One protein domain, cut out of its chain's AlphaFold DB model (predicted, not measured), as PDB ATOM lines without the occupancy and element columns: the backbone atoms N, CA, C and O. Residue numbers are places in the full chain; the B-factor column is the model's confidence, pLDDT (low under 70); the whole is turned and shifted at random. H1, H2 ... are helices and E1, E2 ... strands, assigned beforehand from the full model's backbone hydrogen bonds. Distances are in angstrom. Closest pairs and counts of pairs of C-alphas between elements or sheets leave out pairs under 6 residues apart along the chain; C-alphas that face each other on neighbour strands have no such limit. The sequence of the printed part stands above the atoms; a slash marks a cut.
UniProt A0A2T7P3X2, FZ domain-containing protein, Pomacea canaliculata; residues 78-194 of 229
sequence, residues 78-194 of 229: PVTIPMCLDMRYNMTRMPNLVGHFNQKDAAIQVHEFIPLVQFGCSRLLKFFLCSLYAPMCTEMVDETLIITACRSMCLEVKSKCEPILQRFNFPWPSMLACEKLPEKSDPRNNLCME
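AT A GLANCE: This is residues 78 to 194 of the 229 residues of the protein "FZ domain-containing protein" of Pomacea canaliculata (UniProt A0A2T7P3X2). The antiparallel hairpin E1 and E2 reaches away from a helical core, where H3 lies between H1 and H4, with H2 nearby. Of the 117 printed residues under half are in named elements, mostly helix, in the order H1 H2 H3 E1 E2 H4. The whole is compact, radius of gyration of the C-alphas 14.1 A, spanning 48 by 32 by 22 A.

IN THESE COORDINATES: Find C-alpha 136 at (22.162, 32.281, 21.879); E1 runs to 139, and E2, residues 144 to 149, covers 16.9 A. H1 is 103 to 111, H2 114 to 119, H3 125 to 133; H4, 151 to 167, runs 24.1 A to C-alpha 167 at (3.474, 48.430, 42.613).

HOW THE PARTS SIT: Across E1 and E2, N 136 and O 147 are 3.1 A apart. The closest C-alphas of H3 and E2, Ser 131 and Thr 148, are 5.1 A apart. H3 touches H1, closest C-alphas Tyr 133 and Ala 106, 5.8 A. H3 touches H4, closest C-alphas Leu 125 and Val 157, 5.8 A. Every O i to N i+4 pair is within hydrogen-bond range in H1, H2 and H3; H4 has 11 of 13.

THE WHOLE: The printed part has no cut; pLDDT is under 70 at residues 185 to 189.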
ATOM      1  N   PRO A  78      21.621  36.127  12.383       97.19
ATOM      2  CA  PRO A  78      22.121  37.270  13.133       97.19
ATOM      3  C   PRO A  78      21.013  37.901  13.977       97.19
ATOM      4  O   PRO A  78      19.864  38.008  13.546       97.19
ATOM      5  N   VAL A  79      21.364  38.362  15.176       98.25
ATOM      6  CA  VAL A  79      20.444  39.117  16.031       98.25
ATOM      7  C   VAL A  79      20.149  40.470  15.381       98.25
ATOM      8  O   VAL A  79      21.058  41.248  15.105       98.25
ATOM      9  N   THR A  80      18.870  40.772  15.168       98.06
ATOM     10  CA  THR A  80      18.384  42.048  14.618       98.06
ATOM     11  C   THR A  80      17.516  42.827  15.605       98.06
ATOM     12  O   THR A  80      17.078  43.934  15.295       98.06
ATOM     13  N   ILE A  81      17.229  42.265  16.784       98.12
ATOM     14  CA  ILE A  81      16.437  42.929  17.826       98.12
ATOM     15  C   ILE A  81      17.249  44.100  18.407       98.12
ATOM     16  O   ILE A  81      18.272  43.838  19.041       98.12
ATOM     17  N   PRO A  82      16.804  45.369  18.284       96.94
ATOM     18  CA  PRO A  82      17.616  46.537  18.645       96.94
ATOM     19  C   PRO A  82      18.144  46.534  20.084       96.94
ATOM     20  O   PRO A  82      19.295  46.885  20.322       96.94
ATOM     21  N   MET A  83      17.329  46.091  21.046       95.00
ATOM     22  CA  MET A  83      17.734  46.013  22.453       95.00
ATOM     23  C   MET A  83      18.781  44.914  22.715       95.00
ATOM     24  O   MET A  83      19.428  44.950  23.751       95.00
ATOM     25  N   CYS A  84      18.960  43.949  21.813       97.12
ATOM     26  CA  CYS A  84      19.843  42.796  22.009       97.12
ATOM     27  C   CYS A  84      21.093  42.818  21.111       97.12
ATOM     28  O   CYS A  84      21.823  41.831  21.074       97.12
ATOM     29  N   LEU A  85      21.358  43.916  20.392       95.75
ATOM     30  CA  LEU A  85      22.506  44.027  19.480       95.75
ATOM     31  C   LEU A  85      23.864  44.086  20.197       95.75
ATOM     32  O   LEU A  85      24.868  43.655  19.645       95.75
ATOM     33  N   ASP A  86      23.909  44.612  21.420       91.06
ATOM     34  CA  ASP A  86      25.116  44.798  22.240       91.06
ATOM     35  C   ASP A  86      25.358  43.645  23.231       91.06
ATOM     36  O   ASP A  86      26.037  43.795  24.248       91.06
ATOM     37  N   MET A  87      24.787  42.476  22.947       91.25
ATOM     38  CA  MET A  87      24.985  41.265  23.735       91.25
ATOM     39  C   MET A  87      26.361  40.638  23.460       91.25
ATOM     40  O   MET A  87      27.046  40.937  22.484       91.25
ATOM     41  N   ARG A  88      26.781  39.710  24.327       89.69
ATOM     42  CA  ARG A  88      28.050  38.965  24.174       89.69
ATOM     43  C   ARG A  88      28.010  37.907  23.063       89.69
ATOM     44  O   ARG A  88      29.034  37.300  22.773       89.69
ATOM     45  N   TYR A  89      26.842  37.690  22.464       93.00
ATOM     46  CA  TYR A  89      26.611  36.828  21.312       93.00
ATOM     47  C   TYR A  89      25.857  37.616  20.237       93.00
ATOM     48  O   TYR A  89      25.105  38.538  20.548       93.00
ATOM     49  N   ASN A  90      26.048  37.240  18.976       96.06
ATOM     50  CA  ASN A  90      25.481  37.923  17.810       96.06
ATOM     51  C   ASN A  90      24.581  37.022  16.949       96.06
ATOM     52  O   ASN A  90      24.030  37.495  15.956       96.06
ATOM     53  N   MET A  91      24.424  35.752  17.322       96.31
ATOM     54  CA  MET A  91      23.647  34.757  16.586       96.31
ATOM     55  C   MET A  91      22.524  34.194  17.456       96.31
ATOM     56  O   MET A  91      22.727  33.880  18.631       96.31
ATOM     57  N   THR A  92      21.348  34.038  16.860       96.44
ATOM     58  CA  THR A  92      20.143  33.484  17.476       96.44
ATOM     59  C   THR A  92      19.448  32.496  16.542       96.44
ATOM     60  O   THR A  92      19.947  32.184  15.464       96.44
ATOM     61  N   ARG A  93      18.319  31.948  16.976       94.38
ATOM     62  CA  ARG A  93      17.446  31.103  16.171       94.38
ATOM     63  C   ARG A  93      16.009  31.270  16.621       94.38
ATOM     64  O   ARG A  93      15.737  31.405  17.813       94.38
ATOM     65  N   MET A  94      15.110  31.163  15.652       94.25
ATOM     66  CA  MET A  94      13.673  31.087  15.870       94.25
ATOM     67  C   MET A  94      13.167  29.642  15.659       94.25
ATOM     68  O   MET A  94      13.735  28.920  14.837       94.25
ATOM     69  N   PRO A  95      12.106  29.202  16.362       94.94
ATOM     70  CA  PRO A  95      11.328  29.968  17.329       94.94
ATOM     71  C   PRO A  95      12.076  30.211  18.648       94.94
ATOM     72  O   PRO A  95      12.902  29.404  19.066       94.94
ATOM     73  N   ASN A  96      11.784  31.337  19.299       95.62
ATOM     74  CA  ASN A  96      12.364  31.669  20.603       95.62
ATOM     75  C   ASN A  96      11.559  31.045  21.763       95.62
ATOM     76  O   ASN A  96      10.477  30.489  21.560       95.62
ATOM     77  N   LEU A  97      12.059  31.151  23.001       93.00
ATOM     78  CA  LEU A  97      11.463  30.477  24.170       93.00
ATOM     79  C   LEU A  97      10.095  31.039  24.579       93.00
ATOM     80  O   LEU A  97       9.372  30.425  25.363       93.00
ATOM     81  N   VAL A  98       9.743  32.211  24.061       94.94
ATOM     82  CA  VAL A  98       8.471  32.885  24.337       94.94
ATOM     83  C   VAL A  98       7.443  32.663  23.219       94.94
ATOM     84  O   VAL A  98       6.313  33.124  23.340       94.94
ATOM     85  N   GLY A  99       7.805  31.912  22.169       94.38
ATOM     86  CA  GLY A  99       6.884  31.421  21.141       94.38
ATOM     87  C   GLY A  99       6.799  32.249  19.856       94.38
ATOM     88  O   GLY A  99       5.902  32.009  19.051       94.38
ATOM     89  N   HIS A 100       7.705  33.203  19.622       96.44
ATOM     90  CA  HIS A 100       7.761  33.914  18.339       96.44
ATOM     91  C   HIS A 100       8.512  33.094  17.294       96.44
ATOM     92  O   HIS A 100       9.523  32.471  17.606       96.44
ATOM     93  N   PHE A 101       8.073  33.179  16.038       95.62
ATOM     94  CA  PHE A 101       8.706  32.518  14.887       95.62
ATOM     95  C   PHE A 101       9.635  33.434  14.081       95.62
ATOM     96  O   PHE A 101      10.336  32.965  13.192       95.62
ATOM     97  N   ASN A 102       9.656  34.734  14.377       96.19
ATOM     98  CA  ASN A 102      10.548  35.698  13.743       96.19
ATOM     99  C   ASN A 102      10.999  36.768  14.752       96.19
ATOM    100  O   ASN A 102      10.306  37.055  15.734       96.19
ATOM    101  N   GLN A 103      12.156  37.379  14.497       97.88
ATOM    102  CA  GLN A 103      12.718  38.403  15.381       97.88
ATOM    103  C   GLN A 103      11.943  39.726  15.369       97.88
ATOM    104  O   GLN A 103      12.052  40.487  16.325       97.88
ATOM    105  N   LYS A 104      11.156  40.019  14.324       98.00
ATOM    106  CA  LYS A 104      10.375  41.263  14.235       98.00
ATOM    107  C   LYS A 104       9.266  41.294  15.288       98.00
ATOM    108  O   LYS A 104       9.144  42.284  16.003       98.00
ATOM    109  N   ASP A 105       8.524  40.202  15.429       97.75
ATOM    110  CA  ASP A 105       7.469  40.074  16.439       97.75
ATOM    111  C   ASP A 105       8.070  40.025  17.849       97.75
ATOM    112  O   ASP A 105       7.606  40.716  18.757       97.75
ATOM    113  N   ALA A 106       9.181  39.294  18.007       98.00
ATOM    114  CA  ALA A 106       9.943  39.272  19.252       98.00
ATOM    115  C   ALA A 106      10.429  40.676  19.657       98.00
ATOM    116  O   ALA A 106      10.353  41.037  20.831       98.00
ATOM    117  N   ALA A 107      10.895  41.481  18.693       97.94
ATOM    118  CA  ALA A 107      11.351  42.847  18.925       97.94
ATOM    119  C   ALA A 107      10.218  43.769  19.385       97.94
ATOM    120  O   ALA A 107      10.439  44.581  20.280       97.94
ATOM    121  N   ILE A 108       9.017  43.636  18.812       97.69
ATOM    122  CA  ILE A 108       7.847  44.430  19.214       97.69
ATOM    123  C   ILE A 108       7.491  44.139  20.673       97.69
ATOM    124  O   ILE A 108       7.367  45.071  21.462       97.69
ATOM    125  N   GLN A 109       7.382  42.864  21.051       97.25
ATOM    126  CA  GLN A 109       6.961  42.517  22.405       97.25
ATOM    127  C   GLN A 109       8.052  42.808  23.448       97.25
ATOM    128  O   GLN A 109       7.761  43.346  24.511       97.25
ATOM    129  N   VAL A 110       9.328  42.519  23.161       97.44
ATOM    130  CA  VAL A 110      10.403  42.797  24.133       97.44
ATOM    131  C   VAL A 110      10.607  44.299  24.363       97.44
ATOM    132  O   VAL A 110      11.043  44.707  25.440       97.44
ATOM    133  N   HIS A 111      10.258  45.137  23.380       96.81
ATOM    134  CA  HIS A 111      10.328  46.593  23.498       96.81
ATOM    135  C   HIS A 111       9.442  47.130  24.638       96.81
ATOM    136  O   HIS A 111       9.771  48.151  25.240       96.81
ATOM    137  N   GLU A 112       8.366  46.425  25.005       95.19
ATOM    138  CA  GLU A 112       7.500  46.789  26.136       95.19
ATOM    139  C   GLU A 112       8.248  46.797  27.481       95.19
ATOM    140  O   GLU A 112       7.864  47.513  28.404       95.19
ATOM    141  N   PHE A 113       9.363  46.066  27.588       96.12
ATOM    142  CA  PHE A 113      10.181  46.009  28.798       96.12
ATOM    143  C   PHE A 113      11.258  47.100  28.877       96.12
ATOM    144  O   PHE A 113      11.906  47.223  29.919       96.12
ATOM    145  N   ILE A 114      11.450  47.923  27.836       95.38
ATOM    146  CA  ILE A 114      12.464  48.995  27.837       95.38
ATOM    147  C   ILE A 114      12.328  49.938  29.043       95.38
ATOM    148  O   ILE A 114      13.353  50.197  29.678       95.38
ATOM    149  N   PRO A 115      11.126  50.413  29.434       94.00
ATOM    150  CA  PRO A 115      10.986  51.254  30.621       94.00
ATOM    151  C   PRO A 115      11.481  50.567  31.899       94.00
ATOM    152  O   PRO A 115      12.143  51.200  32.716       94.00
ATOM    153  N   LEU A 116      11.231  49.262  32.061       94.31
ATOM    154  CA  LEU A 116      11.688  48.491  33.223       94.31
ATOM    155  C   LEU A 116      13.211  48.269  33.200       94.31
ATOM    156  O   LEU A 116      13.869  48.350  34.237       94.31
ATOM    157  N   VAL A 117      13.785  48.049  32.014       95.38
ATOM    158  CA  VAL A 117      15.241  47.971  31.815       95.38
ATOM    159  C   VAL A 117      15.911  49.304  32.161       95.38
ATOM    160  O   VAL A 117      16.903  49.316  32.883       95.38
ATOM    161  N   GLN A 118      15.352  50.428  31.708       93.25
ATOM    162  CA  GLN A 118      15.848  51.776  32.018       93.25
ATOM    163  C   GLN A 118      15.631  52.168  33.482       93.25
ATOM    164  O   GLN A 118      16.431  52.925  34.044       93.25
ATOM    165  N   PHE A 119      14.565  51.650  34.098       93.06
ATOM    166  CA  PHE A 119      14.342  51.765  35.531       93.06
ATOM    167  C   PHE A 119      15.459  51.084  36.314       93.06
ATOM    168  O   PHE A 119      15.811  51.589  37.365       93.06
ATOM    169  N   GLY A 120      16.058  50.002  35.804       92.88
ATOM    170  CA  GLY A 120      17.308  49.464  36.342       92.88
ATOM    171  C   GLY A 120      17.163  48.654  37.631       92.88
ATOM    172  O   GLY A 120      18.100  48.601  38.419       92.88
ATOM    173  N   CYS A 121      16.020  47.992  37.851       95.25
ATOM    174  CA  CYS A 121      15.810  47.113  39.014       95.25
ATOM    175  C   CYS A 121      16.840  45.973  39.111       95.25
ATOM    176  O   CYS A 121      17.212  45.560  40.204       95.25
ATOM    177  N   SER A 122      17.324  45.466  37.975       95.50
ATOM    178  CA  SER A 122      18.432  44.515  37.912       95.50
ATOM    179  C   SER A 122      19.274  44.770  36.671       95.50
ATOM    180  O   SER A 122      18.748  44.921  35.569       95.50
ATOM    181  N   ARG A 123      20.598  44.732  36.836       93.12
ATOM    182  CA  ARG A 123      21.567  44.801  35.728       93.12
ATOM    183  C   ARG A 123      21.436  43.636  34.753       93.12
ATOM    184  O   ARG A 123      21.777  43.767  33.583       93.12
ATOM    185  N   LEU A 124      20.918  42.510  35.234       94.94
ATOM    186  CA  LEU A 124      20.753  41.289  34.457       94.94
ATOM    187  C   LEU A 124      19.441  41.261  33.673       94.94
ATOM    188  O   LEU A 124      19.286  40.398  32.818       94.94
ATOM    189  N   LEU A 125      18.505  42.191  33.915       96.56
ATOM    190  CA  LEU A 125      17.180  42.158  33.289       96.56
ATOM    191  C   LEU A 125      17.265  42.169  31.757       96.56
ATOM    192  O   LEU A 125      16.620  41.354  31.105       96.56
ATOM    193  N   LYS A 126      18.093  43.049  31.184       96.06
ATOM    194  CA  LYS A 126      18.304  43.122  29.731       96.06
ATOM    195  C   LYS A 126      18.824  41.795  29.174       96.06
ATOM    196  O   LYS A 126      18.273  41.268  28.213       96.06
ATOM    197  N   PHE A 127      19.859  41.250  29.811       95.75
ATOM    198  CA  PHE A 127      20.482  39.997  29.399       95.75
ATOM    199  C   PHE A 127      19.506  38.815  29.511       95.75
ATOM    200  O   PHE A 127      19.380  38.019  28.583       95.75
ATOM    201  N   PHE A 128      18.745  38.754  30.605       97.25
ATOM    202  CA  PHE A 128      17.693  37.771  30.825       97.25
ATOM    203  C   PHE A 128      16.600  37.845  29.752       97.25
ATOM    204  O   PHE A 128      16.302  36.826  29.132       97.25
ATOM    205  N   LEU A 129      16.053  39.028  29.461       97.62
ATOM    206  CA  LEU A 129      15.052  39.197  28.402       97.62
ATOM    207  C   LEU A 129      15.607  38.744  27.045       97.62
ATOM    208  O   LEU A 129      14.993  37.916  26.373       97.62
ATOM    209  N   CYS A 130      16.802  39.200  26.664       97.75
ATOM    210  CA  CYS A 130      17.416  38.797  25.400       97.75
ATOM    211  C   CYS A 130      17.658  37.281  25.320       97.75
ATOM    212  O   CYS A 130      17.433  36.702  24.265       97.75
ATOM    213  N   SER A 131      17.986  36.604  26.426       96.50
ATOM    214  CA  SER A 131      18.152  35.141  26.445       96.50
ATOM    215  C   SER A 131      16.864  34.339  26.188       96.50
ATOM    216  O   SER A 131      16.936  33.145  25.887       96.50
ATOM    217  N   LEU A 132      15.694  34.977  26.318       97.06
ATOM    218  CA  LEU A 132      14.386  34.381  26.031       97.06
ATOM    219  C   LEU A 132      13.865  34.777  24.650       97.06
ATOM    220  O   LEU A 132      13.301  33.941  23.944       97.06
ATOM    221  N   TYR A 133      14.053  36.044  24.268       97.81
ATOM    222  CA  TYR A 133      13.536  36.619  23.023       97.81
ATOM    223  C   TYR A 133      14.456  36.413  21.813       97.81
ATOM    224  O   TYR A 133      13.967  36.297  20.691       97.81
ATOM    225  N   ALA A 134      15.765  36.352  22.033       97.44
ATOM    226  CA  ALA A 134      16.788  36.057  21.036       97.44
ATOM    227  C   ALA A 134      17.859  35.164  21.684       97.44
ATOM    228  O   ALA A 134      18.960  35.642  21.964       97.44
ATOM    229  N   PRO A 135      17.548  33.891  21.996       95.88
ATOM    230  CA  PRO A 135      18.478  32.994  22.680       95.88
ATOM    231  C   PRO A 135      19.769  32.801  21.874       95.88
ATOM    232  O   PRO A 135      19.752  32.887  20.645       95.88
ATOM    233  N   MET A 136      20.883  32.516  22.550       95.12
ATOM    234  CA  MET A 136      22.162  32.281  21.879       95.12
ATOM    235  C   MET A 136      22.088  30.998  21.048       95.12
ATOM    236  O   MET A 136      21.589  29.978  21.519       95.12
ATOM    237  N   CYS A 137      22.615  31.048  19.828       94.81
ATOM    238  CA  CYS A 137      22.660  29.916  18.911       94.81
ATOM    239  C   CYS A 137      24.106  29.618  18.504       94.81
ATOM    240  O   CYS A 137      24.841  30.533  18.131       94.81
ATOM    241  N   THR A 138      24.508  28.346  18.564       90.88
ATOM    242  CA  THR A 138      25.810  27.879  18.068       90.88
ATOM    243  C   THR A 138      25.650  26.629  17.212       90.88
ATOM    244  O   THR A 138      25.051  25.641  17.634       90.88
ATOM    245  N   GLU A 139      26.212  26.661  16.006       89.94
ATOM    246  CA  GLU A 139      26.231  25.514  15.099       89.94
ATOM    247  C   GLU A 139      27.368  24.569  15.516       89.94
ATOM    248  O   GLU A 139      28.524  24.983  15.603       89.94
ATOM    249  N   MET A 140      27.038  23.318  15.828       80.94
ATOM    250  CA  MET A 140      27.992  22.226  16.035       80.94
ATOM    251  C   MET A 140      27.950  21.284  14.821       80.94
ATOM    252  O   MET A 140      27.094  21.430  13.951       80.94
ATOM    253  N   VAL A 141      28.896  20.341  14.733       73.12
ATOM    254  CA  VAL A 141      29.081  19.481  13.544       73.12
ATOM    255  C   VAL A 141      27.815  18.693  13.193       73.12
ATOM    256  O   VAL A 141      27.459  18.625  12.020       73.12
ATOM    257  N   ASP A 142      27.120  18.171  14.204       76.44
ATOM    258  CA  ASP A 142      25.965  17.288  14.006       76.44
ATOM    259  C   ASP A 142      24.629  17.930  14.413       76.44
ATOM    260  O   ASP A 142      23.567  17.435  14.047       76.44
ATOM    261  N   GLU A 143      24.657  19.043  15.153       82.19
ATOM    262  CA  GLU A 143      23.467  19.647  15.757       82.19
ATOM    263  C   GLU A 143      23.640  21.154  15.946       82.19
ATOM    264  O   GLU A 143      24.741  21.699  15.912       82.19
ATOM    265  N   THR A 144      22.546  21.865  16.199       86.50
ATOM    266  CA  THR A 144      22.646  23.227  16.721       86.50
ATOM    267  C   THR A 144      22.151  23.292  18.143       86.50
ATOM    268  O   THR A 144      21.024  22.902  18.443       86.50
ATOM    269  N   LEU A 145      22.967  23.911  18.984       88.56
ATOM    270  CA  LEU A 145      22.629  24.168  20.360       88.56
ATOM    271  C   LEU A 145      22.046  25.572  20.548       88.56
ATOM    272  O   LEU A 145      22.617  26.569  20.093       88.56
ATOM    273  N   ILE A 146      20.926  25.629  21.267       91.50
ATOM    274  CA  ILE A 146      20.302  26.864  21.744       91.50
ATOM    275  C   ILE A 146      20.559  26.989  23.239       91.50
ATOM    276  O   ILE A 146      20.213  26.097  24.009       91.50
ATOM    277  N   ILE A 147      21.164  28.101  23.643       92.88
ATOM    278  CA  ILE A 147      21.556  28.359  25.026       92.88
ATOM    279  C   ILE A 147      20.724  29.527  25.555       92.88
ATOM    280  O   ILE A 147      20.704  30.620  24.984       92.88
ATOM    281  N   THR A 148      20.032  29.290  26.668       94.00
ATOM    282  CA  THR A 148      19.164  30.264  27.350       94.00
ATOM    283  C   THR A 148      19.665  30.566  28.767       94.00
ATOM    284  O   THR A 148      20.669  30.008  29.204       94.00
ATOM    285  N   ALA A 149      18.980  31.444  29.499       95.25
ATOM    286  CA  ALA A 149      19.227  31.711  30.911       95.25
ATOM    287  C   ALA A 149      19.053  30.467  31.792       95.25
ATOM    288  O   ALA A 149      18.089  29.717  31.651       95.25
ATOM    289  N   CYS A 150      19.923  30.304  32.785       95.62
ATOM    290  CA  CYS A 150      19.660  29.377  33.877       95.62
ATOM    291  C   CYS A 150      18.520  29.886  34.771       95.62
ATOM    292  O   CYS A 150      18.322  31.096  34.945       95.62
ATOM    293  N   ARG A 151      17.821  28.954  35.429       95.44
ATOM    294  CA  ARG A 151      16.779  29.257  36.423       95.44
ATOM    295  C   ARG A 151      17.261  30.205  37.529       95.44
ATOM    296  O   ARG A 151      16.507  31.085  37.934       95.44
ATOM    297  N   SER A 152      18.509  30.071  37.980       94.62
ATOM    298  CA  SER A 152      19.117  30.930  39.010       94.62
ATOM    299  C   SER A 152      19.104  32.414  38.626       94.62
ATOM    300  O   SER A 152      18.652  33.243  39.414       94.62
ATOM    301  N   MET A 153      19.507  32.744  37.395       95.19
ATOM    302  CA  MET A 153      19.499  34.123  36.900       95.19
ATOM    303  C   MET A 153      18.077  34.688  36.803       95.19
ATOM    304  O   MET A 153      17.844  35.846  37.143       95.19
ATOM    305  N   CYS A 154      17.109  33.871  36.376       97.62
ATOM    306  CA  CYS A 154      15.706  34.283  36.344       97.62
ATOM    307  C   CYS A 154      15.186  34.641  37.736       97.62
ATOM    308  O   CYS A 154      14.571  35.691  37.906       97.62
ATOM    309  N   LEU A 155      15.451  33.791  38.733       97.00
ATOM    310  CA  LEU A 155      15.014  34.024  40.110       97.00
ATOM    311  C   LEU A 155      15.624  35.308  40.683       97.00
ATOM    312  O   LEU A 155      14.916  36.082  41.326       97.00
ATOM    313  N   GLU A 156      16.898  35.577  40.394       95.69
ATOM    314  CA  GLU A 156      17.560  36.819  40.793       95.69
ATOM    315  C   GLU A 156      16.883  38.048  40.167       95.69
ATOM    316  O   GLU A 156      16.467  38.962  40.885       95.69
ATOM    317  N   VAL A 157      16.703  38.058  38.842       97.38
ATOM    318  CA  VAL A 157      16.043  39.163  38.128       97.38
ATOM    319  C   VAL A 157      14.613  39.362  38.629       97.38
ATOM    320  O   VAL A 157      14.219  40.493  38.922       97.38
ATOM    321  N   LYS A 158      13.851  38.274  38.776       97.94
ATOM    322  CA  LYS A 158      12.478  38.294  39.284       97.94
ATOM    323  C   LYS A 158      12.424  38.906  40.682       97.94
ATOM    324  O   LYS A 158      11.640  39.824  40.895       97.94
ATOM    325  N   SER A 159      13.302  38.492  41.598       97.44
ATOM    326  CA  SER A 159      13.319  39.000  42.978       97.44
ATOM    327  C   SER A 159      13.506  40.521  43.074       97.44
ATOM    328  O   SER A 159      12.905  41.157  43.939       97.44
ATOM    329  N   LYS A 160      14.288  41.119  42.162       96.56
ATOM    330  CA  LYS A 160      14.547  42.566  42.142       96.56
ATOM    331  C   LYS A 160      13.498  43.357  41.349       96.56
ATOM    332  O   LYS A 160      13.173  44.485  41.712       96.56
ATOM    333  N   CYS A 161      12.960  42.790  40.267       97.38
ATOM    334  CA  CYS A 161      12.104  43.514  39.321       97.38
ATOM    335  C   CYS A 161      10.598  43.271  39.502       97.38
ATOM    336  O   CYS A 161       9.805  44.176  39.242       97.38
ATOM    337  N   GLU A 162      10.180  42.097  39.978       97.06
ATOM    338  CA  GLU A 162       8.767  41.803  40.251       97.06
ATOM    339  C   GLU A 162       8.135  42.777  41.265       97.06
ATOM    340  O   GLU A 162       7.031  43.252  40.988       97.06
ATOM    341  N   PRO A 163       8.801  43.185  42.368       96.31
ATOM    342  CA  PRO A 163       8.229  44.165  43.292       96.31
ATOM    343  C   PRO A 163       7.920  45.518  42.639       96.31
ATOM    344  O   PRO A 163       7.013  46.220  43.083       96.31
ATOM    345  N   ILE A 164       8.656  45.900  41.588       94.06
ATOM    346  CA  ILE A 164       8.392  47.130  40.829       94.06
ATOM    347  C   ILE A 164       7.124  46.969  39.993       94.06
ATOM    348  O   ILE A 164       6.262  47.842  40.038       94.06
ATOM    349  N   LEU A 165       6.967  45.841  39.293       94.38
ATOM    350  CA  LEU A 165       5.756  45.533  38.523       94.38
ATOM    351  C   LEU A 165       4.510  45.473  39.421       94.38
ATOM    352  O   LEU A 165       3.482  46.072  39.100       94.38
ATOM    353  N   GLN A 166       4.628  44.837  40.589       96.00
ATOM    354  CA  GLN A 166       3.527  44.695  41.543       96.00
ATOM    355  C   GLN A 166       3.025  46.042  42.086       96.00
ATOM    356  O   GLN A 166       1.826  46.179  42.326       96.00
ATOM    357  N   ARG A 167       3.890  47.063  42.220       93.69
ATOM    358  CA  ARG A 167       3.474  48.430  42.613       93.69
ATOM    359  C   ARG A 167       2.519  49.080  41.613       93.69
ATOM    360  O   ARG A 167       1.751  49.952  42.001       93.69
ATOM    361  N   PHE A 168       2.567  48.652  40.355       92.19
ATOM    362  CA  PHE A 168       1.671  49.090  39.286       92.19
ATOM    363  C   PHE A 168       0.609  48.032  38.949       92.19
ATOM    364  O   PHE A 168       0.011  48.081  37.879       92.19
ATOM    365  N   ASN A 169       0.379  47.064  39.846       95.75
ATOM    366  CA  ASN A 169      -0.581  45.971  39.675       95.75
ATOM    367  C   ASN A 169      -0.303  45.055  38.466       95.75
ATOM    368  O   ASN A 169      -1.206  44.354  38.005       95.75
ATOM    369  N   PHE A 170       0.943  44.996  37.990       94.94
ATOM    370  CA  PHE A 170       1.365  44.027  36.983       94.94
ATOM    371  C   PHE A 170       2.013  42.805  37.655       94.94
ATOM    372  O   PHE A 170       2.943  42.963  38.449       94.94
ATOM    373  N   PRO A 171       1.551  41.575  37.368       96.12
ATOM    374  CA  PRO A 171       2.218  40.370  37.843       96.12
ATOM    375  C   PRO A 171       3.484  40.086  37.025       96.12
ATOM    376  O   PRO A 171       3.641  40.578  35.904       96.12
ATOM    377  N   TRP A 172       4.361  39.222  37.543       96.69
ATOM    378  CA  TRP A 172       5.437  38.655  36.732       96.69
ATOM    379  C   TRP A 172       4.849  37.834  35.566       96.69
ATOM    380  O   TRP A 172       4.097  36.885  35.818       96.69
ATOM    381  N   PRO A 173       5.151  38.160  34.294       96.12
ATOM    382  CA  PRO A 173       4.543  37.491  33.148       96.12
ATOM    383  C   PRO A 173       4.850  35.990  33.107       96.12
ATOM    384  O   PRO A 173       5.990  35.564  33.284       96.12
ATOM    385  N   SER A 174       3.849  35.170  32.778       95.50
ATOM    386  CA  SER A 174       3.988  33.703  32.711       95.50
ATOM    387  C   SER A 174       4.978  33.231  31.641       95.50
ATOM    388  O   SER A 174       5.544  32.140  31.724       95.50
ATOM    389  N   MET A 175       5.210  34.039  30.612       93.25
ATOM    390  CA  MET A 175       6.234  33.796  29.598       93.25
ATOM    391  C   MET A 175       7.666  33.973  30.129       93.25
ATOM    392  O   MET A 175       8.580  33.368  29.584       93.25
ATOM    393  N   LEU A 176       7.846  34.713  31.228       96.44
ATOM    394  CA  LEU A 176       9.115  34.886  31.942       96.44
ATOM    395  C   LEU A 176       9.225  33.958  33.169       96.44
ATOM    396  O   LEU A 176      10.084  34.158  34.026       96.44
ATOM    397  N   ALA A 177       8.326  32.979  33.309       96.38
ATOM    398  CA  ALA A 177       8.281  32.066  34.450       96.38
ATOM    399  C   ALA A 177       9.571  31.230  34.562       96.38
ATOM    400  O   ALA A 177       9.944  30.521  33.624       96.38
ATOM    401  N   CYS A 178      10.242  31.295  35.715       97.00
ATOM    402  CA  CYS A 178      11.556  30.678  35.930       97.00
ATOM    403  C   CYS A 178      11.518  29.145  35.914       97.00
ATOM    404  O   CYS A 178      12.530  28.490  35.670       97.00
ATOM    405  N   GLU A 179      10.344  28.563  36.133       94.88
ATOM    406  CA  GLU A 179      10.099  27.124  36.112       94.88
ATOM    407  C   GLU A 179      10.313  26.533  34.709       94.88
ATOM    408  O   GLU A 179      10.659  25.361  34.585       94.88
ATOM    409  N   LYS A 180      10.178  27.353  33.656       92.19
ATOM    410  CA  LYS A 180      10.422  26.956  32.259       92.19
ATOM    411  C   LYS A 180      11.906  26.851  31.908       92.19
ATOM    412  O   LYS A 180      12.236  26.333  30.846       92.19
ATOM    413  N   LEU A 181      12.787  27.367  32.765       94.00
ATOM    414  CA  LEU A 181      14.221  27.409  32.505       94.00
ATOM    415  C   LEU A 181      14.949  26.227  33.140       94.00
ATOM    416  O   LEU A 181      14.533  25.757  34.210       94.00
ATOM    417  N   PRO A 182      16.034  25.759  32.498       92.50
ATOM    418  CA  PRO A 182      16.828  24.654  33.002       92.50
ATOM    419  C   PRO A 182      17.517  25.014  34.321       92.50
ATOM    420  O   PRO A 182      17.962  26.146  34.548       92.50
ATOM    421  N   GLU A 183      17.629  24.014  35.190       89.88
ATOM    422  CA  GLU A 183      18.570  24.047  36.306       89.88
ATOM    423  C   GLU A 183      19.959  23.642  35.822       89.88
ATOM    424  O   GLU A 183      20.103  22.826  34.910       89.88
ATOM    425  N   LYS A 184      20.990  24.167  36.487       77.56
ATOM    426  CA  LYS A 184      22.372  23.728  36.300       77.56
ATOM    427  C   LYS A 184      22.570  22.374  36.984       77.56
ATOM    428  O   LYS A 184      23.178  22.291  38.046       77.56
ATOM    429  N   SER A 185      21.981  21.326  36.423       62.53
ATOM    430  CA  SER A 185      22.057  19.979  36.992       62.53
ATOM    431  C   SER A 185      23.199  19.151  36.400       62.53
ATOM    432  O   SER A 185      23.752  18.326  37.119       62.53
ATOM    433  N   ASP A 186      23.617  19.402  35.149       60.47
ATOM    434  CA  ASP A 186      24.765  18.723  34.523       60.47
ATOM    435  C   ASP A 186      25.279  19.486  33.273       60.47
ATOM    436  O   ASP A 186      24.462  19.815  32.401       60.47
ATOM    437  N   PRO A 187      26.599  19.741  33.125       61.00
ATOM    438  CA  PRO A 187      27.196  20.327  31.918       61.00
ATOM    439  C   PRO A 187      26.878  19.591  30.609       61.00
ATOM    440  O   PRO A 187      27.005  20.188  29.543       61.00
ATOM    441  N   ARG A 188      26.508  18.304  30.671       57.12
ATOM    442  CA  ARG A 188      26.235  17.482  29.481       57.12
ATOM    443  C   ARG A 188      24.790  17.536  28.994       57.12
ATOM    444  O   ARG A 188      24.566  17.315  27.812       57.12
ATOM    445  N   ASN A 189      23.830  17.836  29.873       61.41
ATOM    446  CA  ASN A 189      22.404  17.719  29.544       61.41
ATOM    447  C   ASN A 189      21.648  19.053  29.546       61.41
ATOM    448  O   ASN A 189      20.649  19.158  28.846       61.41
ATOM    449  N   ASN A 190      22.088  20.062  30.310       71.06
ATOM    450  CA  ASN A 190      21.335  21.309  30.497       71.06
ATOM    451  C   ASN A 190      22.267  22.527  30.501       71.06
ATOM    452  O   ASN A 190      22.449  23.190  31.527       71.06
ATOM    453  N   LEU A 191      22.885  22.819  29.352       87.94
ATOM    454  CA  LEU A 191      23.718  24.011  29.212       87.94
ATOM    455  C   LEU A 191      22.849  25.276  29.235       87.94
ATOM    456  O   LEU A 191      21.944  25.446  28.420       87.94
ATOM    457  N   CYS A 192      23.157  26.187  30.154       92.69
ATOM    458  CA  CYS A 192      22.491  27.477  30.280       92.69
ATOM    459  C   CYS A 192      23.471  28.564  30.743       92.69
ATOM    460  O   CYS A 192      24.545  28.274  31.272       92.69
ATOM    461  N   MET A 193      23.102  29.824  30.525       91.56
ATOM    462  CA  MET A 193      23.876  31.000  30.919       91.56
ATOM    463  C   MET A 193      23.547  31.396  32.357       91.56
ATOM    464  O   MET A 193      22.402  31.729  32.679       91.56
ATOM    465  N   GLU A 194      24.562  31.383  33.214       89.94
ATOM    466  CA  GLU A 194      24.480  31.935  34.564       89.94
ATOM    467  C   GLU A 194      24.651  33.454  34.558       89.94
ATOM    468  O   GLU A 194      25.142  34.048  33.593       89.94
TER     469      GLU A 194